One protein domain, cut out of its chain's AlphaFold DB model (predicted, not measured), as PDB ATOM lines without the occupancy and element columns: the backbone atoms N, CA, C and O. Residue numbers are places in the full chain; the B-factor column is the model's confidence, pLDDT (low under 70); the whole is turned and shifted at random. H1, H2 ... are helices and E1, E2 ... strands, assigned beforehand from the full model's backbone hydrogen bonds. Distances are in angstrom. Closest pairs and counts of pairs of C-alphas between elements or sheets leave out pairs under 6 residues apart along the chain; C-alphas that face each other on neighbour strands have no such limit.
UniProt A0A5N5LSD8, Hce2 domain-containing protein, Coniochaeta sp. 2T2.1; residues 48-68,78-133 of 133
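What this domain is: This is residues 48 to 68 and 78 to 133 of the 133 residues of the protein "Hce2 domain-containing protein" of Coniochaeta sp. 2T2.1 (UniProt A0A5N5LSD8). One four-stranded antiparallel sheet, order E1, E2, E4, E3, has two helices side by side over one face, H1 over E1 and E2, H2 over E4: two layers. Residues 120 to 125 stick out beyond the hairpin of E3 and E4. The printed part has 77 residues, in order H1, E1, E2, H2, E3, E4; it is mixed, compact with a radius of gyration of the C-alphas of 12.5 A, and spans 40 by 27 by 19 A.

Where its parts are: The strands are E1, residues 83 to 85, E2, 88 to 91, E3, 113 to 118, 17.2 A long, and E4, 127 to 132, 16.5 A, ending at C-alpha 132 (0.873, -15.242, -15.932). H1, 56 to 66, runs 15.6 A from C-alpha 56 (-5.358, -10.536, -9.886); H2, 95 to 104, runs 14.4 A.

How they stand to each other: Within hydrogen-bond range are N 85 and O 88 of the hairpin E1 and E2, 2.9 A, N 91 and O 131 of E2 and E4, 3.2 A, and N 128 and O 117 of E4 and E3, 2.8 A. E2, H2 and E3 form a split strand-helix-strand unit, its two strands running the same way with E4 between them, with a left-handed crossover. H1 and H2 touch, closest at the C-alphas of Ala 56 and Val 101, 6.0 A, at a shallow tilt of 15 degrees, opposite ways. Every O i to N i+4 pair is within range in H1, 5 of 6 in H2.

The domain as a whole: Residues 69 to 77 are cut out, with 25.7 A between C-alphas 68 and 78. Of the links printed whole, none is long. Low-confidence residues, under 70, include 91 to 95 and 120 to 127.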
ATOM      1  N   GLN A  48      -2.885 -11.205 -22.531       92.25
ATOM      2  CA  GLN A  48      -3.411 -12.529 -22.874       92.25
ATOM      3  C   GLN A  48      -4.625 -12.874 -21.998       92.25
ATOM      4  O   GLN A  48      -4.921 -14.047 -21.767       92.25
ATOM      5  N   GLY A  49      -5.307 -11.854 -21.475       91.50
ATOM      6  CA  GLY A  49      -6.489 -11.991 -20.647       91.50
ATOM      7  C   GLY A  49      -7.603 -12.765 -21.352       91.50
ATOM      8  O   GLY A  49      -7.951 -12.510 -22.502       91.50
ATOM      9  N   SER A  50      -8.197 -13.709 -20.634       92.62
ATOM     10  CA  SER A  50      -9.356 -14.495 -21.055       92.62
ATOM     11  C   SER A  50     -10.209 -14.846 -19.836       92.62
ATOM     12  O   SER A  50      -9.827 -14.564 -18.701       92.62
ATOM     13  N   ASP A  51     -11.380 -15.441 -20.034       92.19
ATOM     14  CA  ASP A  51     -12.225 -15.854 -18.901       92.19
ATOM     15  C   ASP A  51     -11.620 -17.036 -18.121       92.19
ATOM     16  O   ASP A  51     -12.030 -17.313 -16.994       92.19
ATOM     17  N   ALA A  52     -10.605 -17.694 -18.694       92.44
ATOM     18  CA  ALA A  52      -9.783 -18.694 -18.024       92.44
ATOM     19  C   ALA A  52      -8.619 -18.082 -17.221       92.44
ATOM     20  O   ALA A  52      -7.959 -18.808 -16.487       92.44
ATOM     21  N   SER A  53      -8.364 -16.773 -17.344       94.31
ATOM     22  CA  SER A  53      -7.254 -16.107 -16.656       94.31
ATOM     23  C   SER A  53      -7.426 -16.091 -15.137       94.31
ATOM     24  O   SER A  53      -8.560 -16.035 -14.651       94.31
ATOM     25  N   PRO A  54      -6.327 -16.072 -14.375       94.62
ATOM     26  CA  PRO A  54      -6.361 -16.078 -12.923       94.62
ATOM     27  C   PRO A  54      -6.881 -14.761 -12.362       94.62
ATOM     28  O   PRO A  54      -6.887 -13.727 -13.036       94.62
ATOM     29  N   PHE A  55      -7.286 -14.786 -11.096       96.25
ATOM     30  CA  PHE A  55      -7.625 -13.571 -10.371       96.25
ATOM     31  C   PHE A  55      -6.369 -12.771 -10.025       96.25
ATOM     32  O   PHE A  55      -5.385 -13.302  -9.506       96.25
ATOM     33  N   ALA A  56      -6.433 -11.457 -10.231       94.50
ATOM     34  CA  ALA A  56      -5.358 -10.536  -9.886       94.50
ATOM     35  C   ALA A  56      -4.991 -10.604  -8.396       94.50
ATOM     36  O   ALA A  56      -3.816 -10.497  -8.055       94.50
ATOM     37  N   SER A  57      -5.966 -10.847  -7.512       94.12
ATOM     38  CA  SER A  57      -5.736 -11.031  -6.074       94.12
ATOM     39  C   SER A  57      -4.827 -12.220  -5.764       94.12
ATOM     40  O   SER A  57      -3.939 -12.110  -4.920       94.12
ATOM     41  N   ASP A  58      -5.010 -13.339  -6.467       94.31
ATOM     42  CA  ASP A  58      -4.208 -14.547  -6.269       94.31
ATOM     43  C   ASP A  58      -2.761 -14.294  -6.702       94.31
ATOM     44  O   ASP A  58      -1.813 -14.648  -5.998       94.31
ATOM     45  N   CYS A  59      -2.585 -13.590  -7.820       91.88
ATOM     46  CA  CYS A  59      -1.266 -13.198  -8.294       91.88
ATOM     47  C   CYS A  59      -0.584 -12.203  -7.345       91.88
ATOM     48  O   CYS A  59       0.590 -12.364  -7.010       91.88
ATOM     49  N   LEU A  60      -1.305 -11.201  -6.841       90.44
ATOM     50  CA  LEU A  60      -0.757 -10.259  -5.861       90.44
ATOM     51  C   LEU A  60      -0.332 -10.957  -4.562       90.44
ATOM     52  O   LEU A  60       0.669 -10.559  -3.965       90.44
ATOM     53  N   GLN A  61      -1.017 -12.029  -4.155       92.50
ATOM     54  CA  GLN A  61      -0.578 -12.831  -3.015       92.50
ATOM     55  C   GLN A  61       0.752 -13.541  -3.290       92.50
ATOM     56  O   GLN A  61       1.609 -13.579  -2.406       92.50
ATOM     57  N   ILE A  62       0.970 -14.059  -4.506       87.31
ATOM     58  CA  ILE A  62       2.282 -14.589  -4.908       87.31
ATOM     59  C   ILE A  62       3.343 -13.506  -4.737       87.31
ATOM     60  O   ILE A  62       4.322 -13.742  -4.033       87.31
ATOM     61  N   ALA A  63       3.120 -12.318  -5.309       84.62
ATOM     62  CA  ALA A  63       4.054 -11.196  -5.208       84.62
ATOM     63  C   ALA A  63       4.362 -10.823  -3.746       84.62
ATOM     64  O   ALA A  63       5.517 -10.570  -3.410       84.62
ATOM     65  N   ALA A  64       3.364 -10.857  -2.858       86.56
ATOM     66  CA  ALA A  64       3.557 -10.629  -1.428       86.56
ATOM     67  C   ALA A  64       4.403 -11.730  -0.759       86.56
ATOM     68  O   ALA A  64       5.299 -11.427   0.031       86.56
ATOM     69  N   ASN A  65       4.159 -13.000  -1.096       84.50
ATOM     70  CA  ASN A  65       4.864 -14.145  -0.509       84.50
ATOM     71  C   ASN A  65       6.357 -14.154  -0.863       84.50
ATOM     72  O   ASN A  65       7.193 -14.475  -0.018       84.50
ATOM     73  N   ILE A  66       6.696 -13.799  -2.103       78.38
ATOM     74  CA  ILE A  66       8.070 -13.883  -2.626       78.38
ATOM     75  C   ILE A  66       8.776 -12.524  -2.703       78.38
ATOM     76  O   ILE A  66       9.981 -12.470  -2.943       78.38
ATOM     77  N   GLY A  67       8.076 -11.423  -2.412       73.19
ATOM     78  CA  GLY A  67       8.629 -10.066  -2.415       73.19
ATOM     79  C   GLY A  67       9.736  -9.821  -1.382       73.19
ATOM     80  O   GLY A  67      10.444  -8.821  -1.447       73.19
ATOM     81  N   ARG A  68       9.960 -10.756  -0.447       69.88
ATOM     82  CA  ARG A  68      11.131 -10.735   0.450       69.88
ATOM     83  C   ARG A  68      12.433 -11.168  -0.242       69.88
ATOM     84  O   ARG A  68      13.485 -11.152   0.397       69.88
ATOM     85  N   ALA A  78      11.958 -22.003 -22.564       65.69
ATOM     86  CA  ALA A  78      10.644 -22.597 -22.310       65.69
ATOM     87  C   ALA A  78       9.978 -21.963 -21.083       65.69
ATOM     88  O   ALA A  78      10.663 -21.455 -20.201       65.69
ATOM     89  N   HIS A  79       8.645 -22.011 -21.029       67.25
ATOM     90  CA  HIS A  79       7.895 -21.609 -19.842       67.25
ATOM     91  C   HIS A  79       8.052 -22.669 -18.749       67.25
ATOM     92  O   HIS A  79       7.767 -23.847 -18.982       67.25
ATOM     93  N   HIS A  80       8.442 -22.249 -17.548       71.38
ATOM     94  CA  HIS A  80       8.468 -23.110 -16.372       71.38
ATOM     95  C   HIS A  80       7.657 -22.482 -15.246       71.38
ATOM     96  O   HIS A  80       7.781 -21.297 -14.966       71.38
ATOM     97  N   GLN A  81       6.826 -23.279 -14.579       82.50
ATOM     98  CA  GLN A  81       6.088 -22.819 -13.408       82.50
ATOM     99  C   GLN A  81       7.029 -22.795 -12.199       82.50
ATOM    100  O   GLN A  81       7.524 -23.842 -11.780       82.50
ATOM    101  N   LEU A  82       7.265 -21.611 -11.631       76.81
ATOM    102  CA  LEU A  82       8.088 -21.452 -10.427       76.81
ATOM    103  C   LEU A  82       7.251 -21.505  -9.152       76.81
ATOM    104  O   LEU A  82       7.687 -22.017  -8.124       76.81
ATOM    105  N   VAL A  83       6.052 -20.936  -9.218       84.62
ATOM    106  CA  VAL A  83       5.165 -20.768  -8.073       84.62
ATOM    107  C   VAL A  83       3.721 -20.762  -8.547       84.62
ATOM    108  O   VAL A  83       3.413 -20.368  -9.672       84.62
ATOM    109  N   GLN A  84       2.831 -21.216  -7.676       90.56
ATOM    110  CA  GLN A  84       1.397 -21.122  -7.879       90.56
ATOM    111  C   GLN A  84       0.708 -20.823  -6.557       90.56
ATOM    112  O   GLN A  84       1.108 -21.320  -5.502       90.56
ATOM    113  N   TYR A  85      -0.338 -20.016  -6.640       91.62
ATOM    114  CA  TYR A  85      -1.247 -19.744  -5.546       91.62
ATOM    115  C   TYR A  85      -2.657 -19.635  -6.112       91.62
ATOM    116  O   TYR A  85      -2.935 -18.760  -6.930       91.62
ATOM    117  N   TYR A  86      -3.528 -20.554  -5.689       93.88
ATOM    118  CA  TYR A  86      -4.876 -20.722  -6.233       93.88
ATOM    119  C   TYR A  86      -4.900 -20.674  -7.764       93.88
ATOM    120  O   TYR A  86      -4.289 -21.531  -8.403       93.88
ATOM    121  N   SER A  87      -5.619 -19.708  -8.345       91.19
ATOM    122  CA  SER A  87      -5.789 -19.627  -9.788       91.19
ATOM    123  C   SER A  87      -4.525 -19.163 -10.500       91.19
ATOM    124  O   SER A  87      -4.356 -19.520 -11.654       91.19
ATOM    125  N   CYS A  88      -3.627 -18.438  -9.826       89.44
ATOM    126  CA  CYS A  88      -2.462 -17.840 -10.463       89.44
ATOM    127  C   CYS A  88      -1.267 -18.790 -10.467       89.44
ATOM    128  O   CYS A  88      -0.734 -19.140  -9.410       89.44
ATOM    129  N   ALA A  89      -0.811 -19.171 -11.655       85.44
ATOM    130  CA  ALA A  89       0.484 -19.787 -11.880       85.44
ATOM    131  C   ALA A  89       1.422 -18.759 -12.509       85.44
ATOM    132  O   ALA A  89       1.078 -18.048 -13.456       85.44
ATOM    133  N   PHE A  90       2.633 -18.681 -11.968       77.50
ATOM    134  CA  PHE A  90       3.601 -17.700 -12.411       77.50
ATOM    135  C   PHE A  90       4.917 -18.370 -12.799       77.50
ATOM    136  O   PHE A  90       5.542 -19.092 -12.007       77.50
ATOM    137  N   GLY A  91       5.306 -18.139 -14.050       64.44
ATOM    138  CA  GLY A  91       6.583 -18.565 -14.595       64.44
ATOM    139  C   GLY A  91       7.524 -17.382 -14.732       64.44
ATOM    140  O   GLY A  91       7.211 -16.442 -15.455       64.44
ATOM    141  N   ASP A  92       8.662 -17.482 -14.045       63.50
ATOM    142  CA  ASP A  92       9.840 -16.620 -14.151       63.50
ATOM    143  C   ASP A  92       9.652 -15.117 -13.820       63.50
ATOM    144  O   ASP A  92       9.099 -14.354 -14.592       63.50
ATOM    145  N   ILE A  93      10.243 -14.697 -12.683       63.47
ATOM    146  CA  ILE A  93      10.538 -13.316 -12.202       63.47
ATOM    147  C   ILE A  93       9.379 -12.469 -11.611       63.47
ATOM    148  O   ILE A  93       8.429 -12.061 -12.253       63.47
ATOM    149  N   ILE A  94       9.525 -12.118 -10.333       60.59
ATOM    150  CA  ILE A  94       8.496 -11.592  -9.413       60.59
ATOM    151  C   ILE A  94       7.901 -10.226  -9.817       60.59
ATOM    152  O   ILE A  94       6.715  -9.972  -9.586       60.59
ATOM    153  N   ASP A  95       8.708  -9.335 -10.398       67.94
ATOM    154  CA  ASP A  95       8.336  -7.947 -10.726       67.94
ATOM    155  C   ASP A  95       7.291  -7.842 -11.858       67.94
ATOM    156  O   ASP A  95       6.549  -6.856 -11.958       67.94
ATOM    157  N   LEU A  96       7.142  -8.902 -12.650       79.25
ATOM    158  CA  LEU A  96       6.169  -8.993 -13.737       79.25
ATOM    159  C   LEU A  96       4.733  -9.048 -13.240       79.25
ATOM    160  O   LEU A  96       3.835  -8.558 -13.927       79.25
ATOM    161  N   ILE A  97       4.502  -9.612 -12.052       85.31
ATOM    162  CA  ILE A  97       3.152  -9.797 -11.520       85.31
ATOM    163  C   ILE A  97       2.494  -8.441 -11.266       85.31
ATOM    164  O   ILE A  97       1.410  -8.164 -11.777       85.31
ATOM    165  N   GLN A  98       3.170  -7.566 -10.517       86.38
ATOM    166  CA  GLN A  98       2.624  -6.255 -10.156       86.38
ATOM    167  C   GLN A  98       2.380  -5.392 -11.398       86.38
ATOM    168  O   GLN A  98       1.331  -4.757 -11.522       86.38
ATOM    169  N   LYS A  99       3.320  -5.401 -12.353       86.94
ATOM    170  CA  LYS A  99       3.182  -4.644 -13.601       86.94
ATOM    171  C   LYS A  99       2.076  -5.210 -14.497       86.94
ATOM    172  O   LYS A  99       1.322  -4.428 -15.064       86.94
ATOM    173  N   SER A 100       1.911  -6.530 -14.559       88.19
ATOM    174  CA  SER A 100       0.827  -7.175 -15.315       88.19
ATOM    175  C   SER A 100      -0.548  -6.834 -14.756       88.19
ATOM    176  O   SER A 100      -1.430  -6.453 -15.517       88.19
ATOM    177  N   VAL A 101      -0.721  -6.893 -13.431       89.69
ATOM    178  CA  VAL A 101      -1.970  -6.479 -12.769       89.69
ATOM    179  C   VAL A 101      -2.270  -5.013 -13.068       89.69
ATOM    180  O   VAL A 101      -3.386  -4.676 -13.447       89.69
ATOM    181  N   ARG A 102      -1.268  -4.134 -12.974       89.94
ATOM    182  CA  ARG A 102      -1.453  -2.701 -13.232       89.94
ATOM    183  C   ARG A 102      -1.838  -2.388 -14.680       89.94
ATOM    184  O   ARG A 102      -2.552  -1.418 -14.911       89.94
ATOM    185  N   LEU A 103      -1.326  -3.156 -15.641       89.69
ATOM    186  CA  LEU A 103      -1.564  -2.930 -17.068       89.69
ATOM    187  C   LEU A 103      -2.831  -3.619 -17.587       89.69
ATOM    188  O   LEU A 103      -3.494  -3.061 -18.455       89.69
ATOM    189  N   PHE A 104      -3.147  -4.817 -17.086       95.25
ATOM    190  CA  PHE A 104      -4.098  -5.729 -17.733       95.25
ATOM    191  C   PHE A 104      -5.156  -6.322 -16.793       95.25
ATOM    192  O   PHE A 104      -5.889  -7.220 -17.204       95.25
ATOM    193  N   ALA A 105      -5.262  -5.871 -15.536       93.56
ATOM    194  CA  ALA A 105      -6.384  -6.284 -14.696       93.56
ATOM    195  C   ALA A 105      -7.714  -5.837 -15.319       93.56
ATOM    196  O   ALA A 105      -7.927  -4.663 -15.631       93.56
ATOM    197  N   ARG A 106      -8.611  -6.801 -15.500       93.00
ATOM    198  CA  ARG A 106      -9.929  -6.626 -16.103       93.00
ATOM    199  C   ARG A 106     -10.978  -6.257 -15.042       93.00
ATOM    200  O   ARG A 106     -10.785  -6.546 -13.859       93.00
ATOM    201  N   PRO A 107     -12.136  -5.692 -15.443       93.88
ATOM    202  CA  PRO A 107     -13.234  -5.382 -14.518       93.88
ATOM    203  C   PRO A 107     -13.800  -6.587 -13.747       93.88
ATOM    204  O   PRO A 107     -14.404  -6.408 -12.696       93.88
ATOM    205  N   ASP A 108     -13.612  -7.807 -14.255       92.88
ATOM    206  CA  ASP A 108     -14.004  -9.065 -13.601       92.88
ATOM    207  C   ASP A 108     -12.961  -9.573 -12.581       92.88
ATOM    208  O   ASP A 108     -13.120 -10.649 -12.004       92.88
ATOM    209  N   GLY A 109     -11.893  -8.803 -12.356       93.62
ATOM    210  CA  GLY A 109     -10.813  -9.129 -11.435       93.62
ATOM    211  C   GLY A 109      -9.776 -10.100 -11.999       93.62
ATOM    212  O   GLY A 109      -8.873 -10.489 -11.257       93.62
ATOM    213  N   ARG A 110      -9.871 -10.500 -13.273       94.38
ATOM    214  CA  ARG A 110      -8.905 -11.405 -13.907       94.38
ATOM    215  C   ARG A 110      -7.752 -10.655 -14.561       94.38
ATOM    216  O   ARG A 110      -7.884  -9.499 -14.952       94.38
ATOM    217  N   VAL A 111      -6.618 -11.326 -14.711       95.38
ATOM    218  CA  VAL A 111      -5.430 -10.785 -15.381       95.38
ATOM    219  C   VAL A 111      -4.688 -11.913 -16.084       95.38
ATOM    220  O   VAL A 111      -4.526 -12.985 -15.521       95.38
ATOM    221  N   GLY A 112      -4.232 -11.686 -17.312       92.25
ATOM    222  CA  GLY A 112      -3.397 -12.637 -18.043       92.25
ATOM    223  C   GLY A 112      -2.386 -11.890 -18.894       92.25
ATOM    224  O   GLY A 112      -2.728 -10.907 -19.548       92.25
ATOM    225  N   SER A 113      -1.136 -12.331 -18.884       91.69
ATOM    226  CA  SER A 113      -0.075 -11.665 -19.635       91.69
ATOM    227  C   SER A 113       1.062 -12.616 -19.960       91.69
ATOM    228  O   SER A 113       1.266 -13.633 -19.300       91.69
ATOM    229  N   LYS A 114       1.814 -12.284 -21.004       90.62
ATOM    230  CA  LYS A 114       3.061 -12.968 -21.342       90.62
ATOM    231  C   LYS A 114       4.081 -11.991 -21.893       90.62
ATOM    232  O   LYS A 114       3.726 -10.886 -22.309       90.62
ATOM    233  N   GLY A 115       5.315 -12.452 -21.999       87.38
ATOM    234  CA  GLY A 115       6.354 -11.716 -22.691       87.38
ATOM    235  C   GLY A 115       7.678 -12.449 -22.719       87.38
ATOM    236  O   GLY A 115       7.773 -13.645 -22.433       87.38
ATOM    237  N   ASP A 116       8.704 -11.699 -23.081       83.12
ATOM    238  CA  ASP A 116      10.084 -12.138 -23.104       83.12
ATOM    239  C   ASP A 116      10.994 -11.098 -22.450       83.12
ATOM    240  O   ASP A 116      10.688  -9.905 -22.411       83.12
ATOM    241  N   MET A 117      12.127 -11.554 -21.924       79.12
ATOM    242  CA  MET A 117      13.193 -10.677 -21.449       79.12
ATOM    243  C   MET A 117      14.563 -11.275 -21.734       79.12
ATOM    244  O   MET A 117      14.733 -12.494 -21.764       79.12
ATOM    245  N   LYS A 118      15.568 -10.428 -21.962       77.12
ATOM    246  CA  LYS A 118      16.942 -10.874 -22.235       77.12
ATOM    247  C   LYS A 118      17.730 -10.981 -20.939       77.12
ATOM    248  O   LYS A 118      17.761 -10.015 -20.190       77.12
ATOM    249  N   CYS A 119      18.404 -12.108 -20.709       73.56
ATOM    250  CA  CYS A 119      19.190 -12.345 -19.496       73.56
ATOM    251  C   CYS A 119      20.676 -12.572 -19.799       73.56
ATOM    252  O   CYS A 119      21.020 -13.335 -20.696       73.56
ATOM    253  N   HIS A 120      21.557 -11.952 -19.010       64.38
ATOM    254  CA  HIS A 120      23.020 -11.997 -19.127       64.38
ATOM    255  C   HIS A 120      23.604 -13.417 -19.065       64.38
ATOM    256  O   HIS A 120      24.691 -13.645 -19.585       64.38
ATOM    257  N   ALA A 121      22.916 -14.365 -18.420       55.78
ATOM    258  CA  ALA A 121      23.394 -15.738 -18.240       55.78
ATOM    259  C   ALA A 121      23.020 -16.694 -19.383       55.78
ATOM    260  O   ALA A 121      23.379 -17.871 -19.341       55.78
ATOM    261  N   ALA A 122      22.295 -16.219 -20.391       52.38
ATOM    262  CA  ALA A 122      21.841 -17.052 -21.482       52.38
ATOM    263  C   ALA A 122      22.622 -16.687 -22.752       52.38
ATOM    264  O   ALA A 122      22.884 -15.514 -23.009       52.38
ATOM    265  N   ALA A 123      23.042 -17.686 -23.530       50.22
ATOM    266  CA  ALA A 123      23.752 -17.507 -24.798       50.22
ATOM    267  C   ALA A 123      23.110 -16.416 -25.701       50.22
ATOM    268  O   ALA A 123      21.919 -16.113 -25.554       50.22
ATOM    269  N   PRO A 124      23.846 -15.822 -26.662       44.62
ATOM    270  CA  PRO A 124      23.282 -14.831 -27.580       44.62
ATOM    271  C   PRO A 124      21.982 -15.346 -28.222       44.62
ATOM    272  O   PRO A 124      21.985 -16.371 -28.894       44.62
ATOM    273  N   GLY A 125      20.862 -14.658 -27.972       52.47
ATOM    274  CA  GLY A 125      19.529 -15.047 -28.455       52.47
ATOM    275  C   GLY A 125      18.605 -15.709 -27.424       52.47
ATOM    276  O   GLY A 125      17.401 -15.771 -27.665       52.47
ATOM    277  N   SER A 126      19.098 -16.119 -26.253       57.88
ATOM    278  CA  SER A 126      18.242 -16.735 -25.229       57.88
ATOM    279  C   SER A 126      17.538 -15.689 -24.359       57.88
ATOM    280  O   SER A 126      18.089 -15.136 -23.411       57.88
ATOM    281  N   GLY A 127      16.291 -15.395 -24.719       68.69
ATOM    282  CA  GLY A 127      15.356 -14.743 -23.812       68.69
ATOM    283  C   GLY A 127      14.726 -15.756 -22.856       68.69
ATOM    284  O   GLY A 127      14.592 -16.937 -23.187       68.69
ATOM    285  N   VAL A 128      14.332 -15.290 -21.678       74.88
ATOM    286  CA  VAL A 128      13.387 -15.996 -20.812       74.88
ATOM    287  C   VAL A 128      11.990 -15.637 -21.292       74.88
ATOM    288  O   VAL A 128      11.674 -14.455 -21.427       74.88
ATOM    289  N   LEU A 129      11.190 -16.659 -21.595       80.25
ATOM    290  CA  LEU A 129       9.767 -16.504 -21.867       80.25
ATOM    291  C   LEU A 129       9.034 -16.596 -20.537       80.25
ATOM    292  O   LEU A 129       9.236 -17.547 -19.790       80.25
ATOM    293  N   TRP A 130       8.169 -15.634 -20.264       83.62
ATOM    294  CA  TRP A 130       7.435 -15.566 -19.011       83.62
ATOM    295  C   TRP A 130       5.940 -15.477 -19.284       83.62
ATOM    296  O   TRP A 130       5.503 -15.061 -20.365       83.62
ATOM    297  N   GLY A 131       5.141 -15.886 -18.305       86.94
ATOM    298  CA  GLY A 131       3.698 -15.756 -18.403       86.94
ATOM    299  C   GLY A 131       2.986 -15.875 -17.067       86.94
ATOM    300  O   GLY A 131       3.485 -16.491 -16.121       86.94
ATOM    301  N   LEU A 132       1.817 -15.250 -17.032       87.50
ATOM    302  CA  LEU A 132       0.873 -15.242 -15.932       87.50
ATOM    303  C   LEU A 132      -0.423 -15.876 -16.448       87.50
ATOM    304  O   LEU A 132      -1.089 -15.309 -17.323       87.50
ATOM    305  N   TYR A 133      -0.723 -17.064 -15.924       84.69
ATOM    306  CA  TYR A 133      -1.800 -17.950 -16.372       84.69
ATOM    307  C   TYR A 133      -2.575 -18.548 -15.205       84.69
ATOM    308  O   TYR A 133      -2.064 -18.509 -14.062       84.69
TER     309      TYR A 133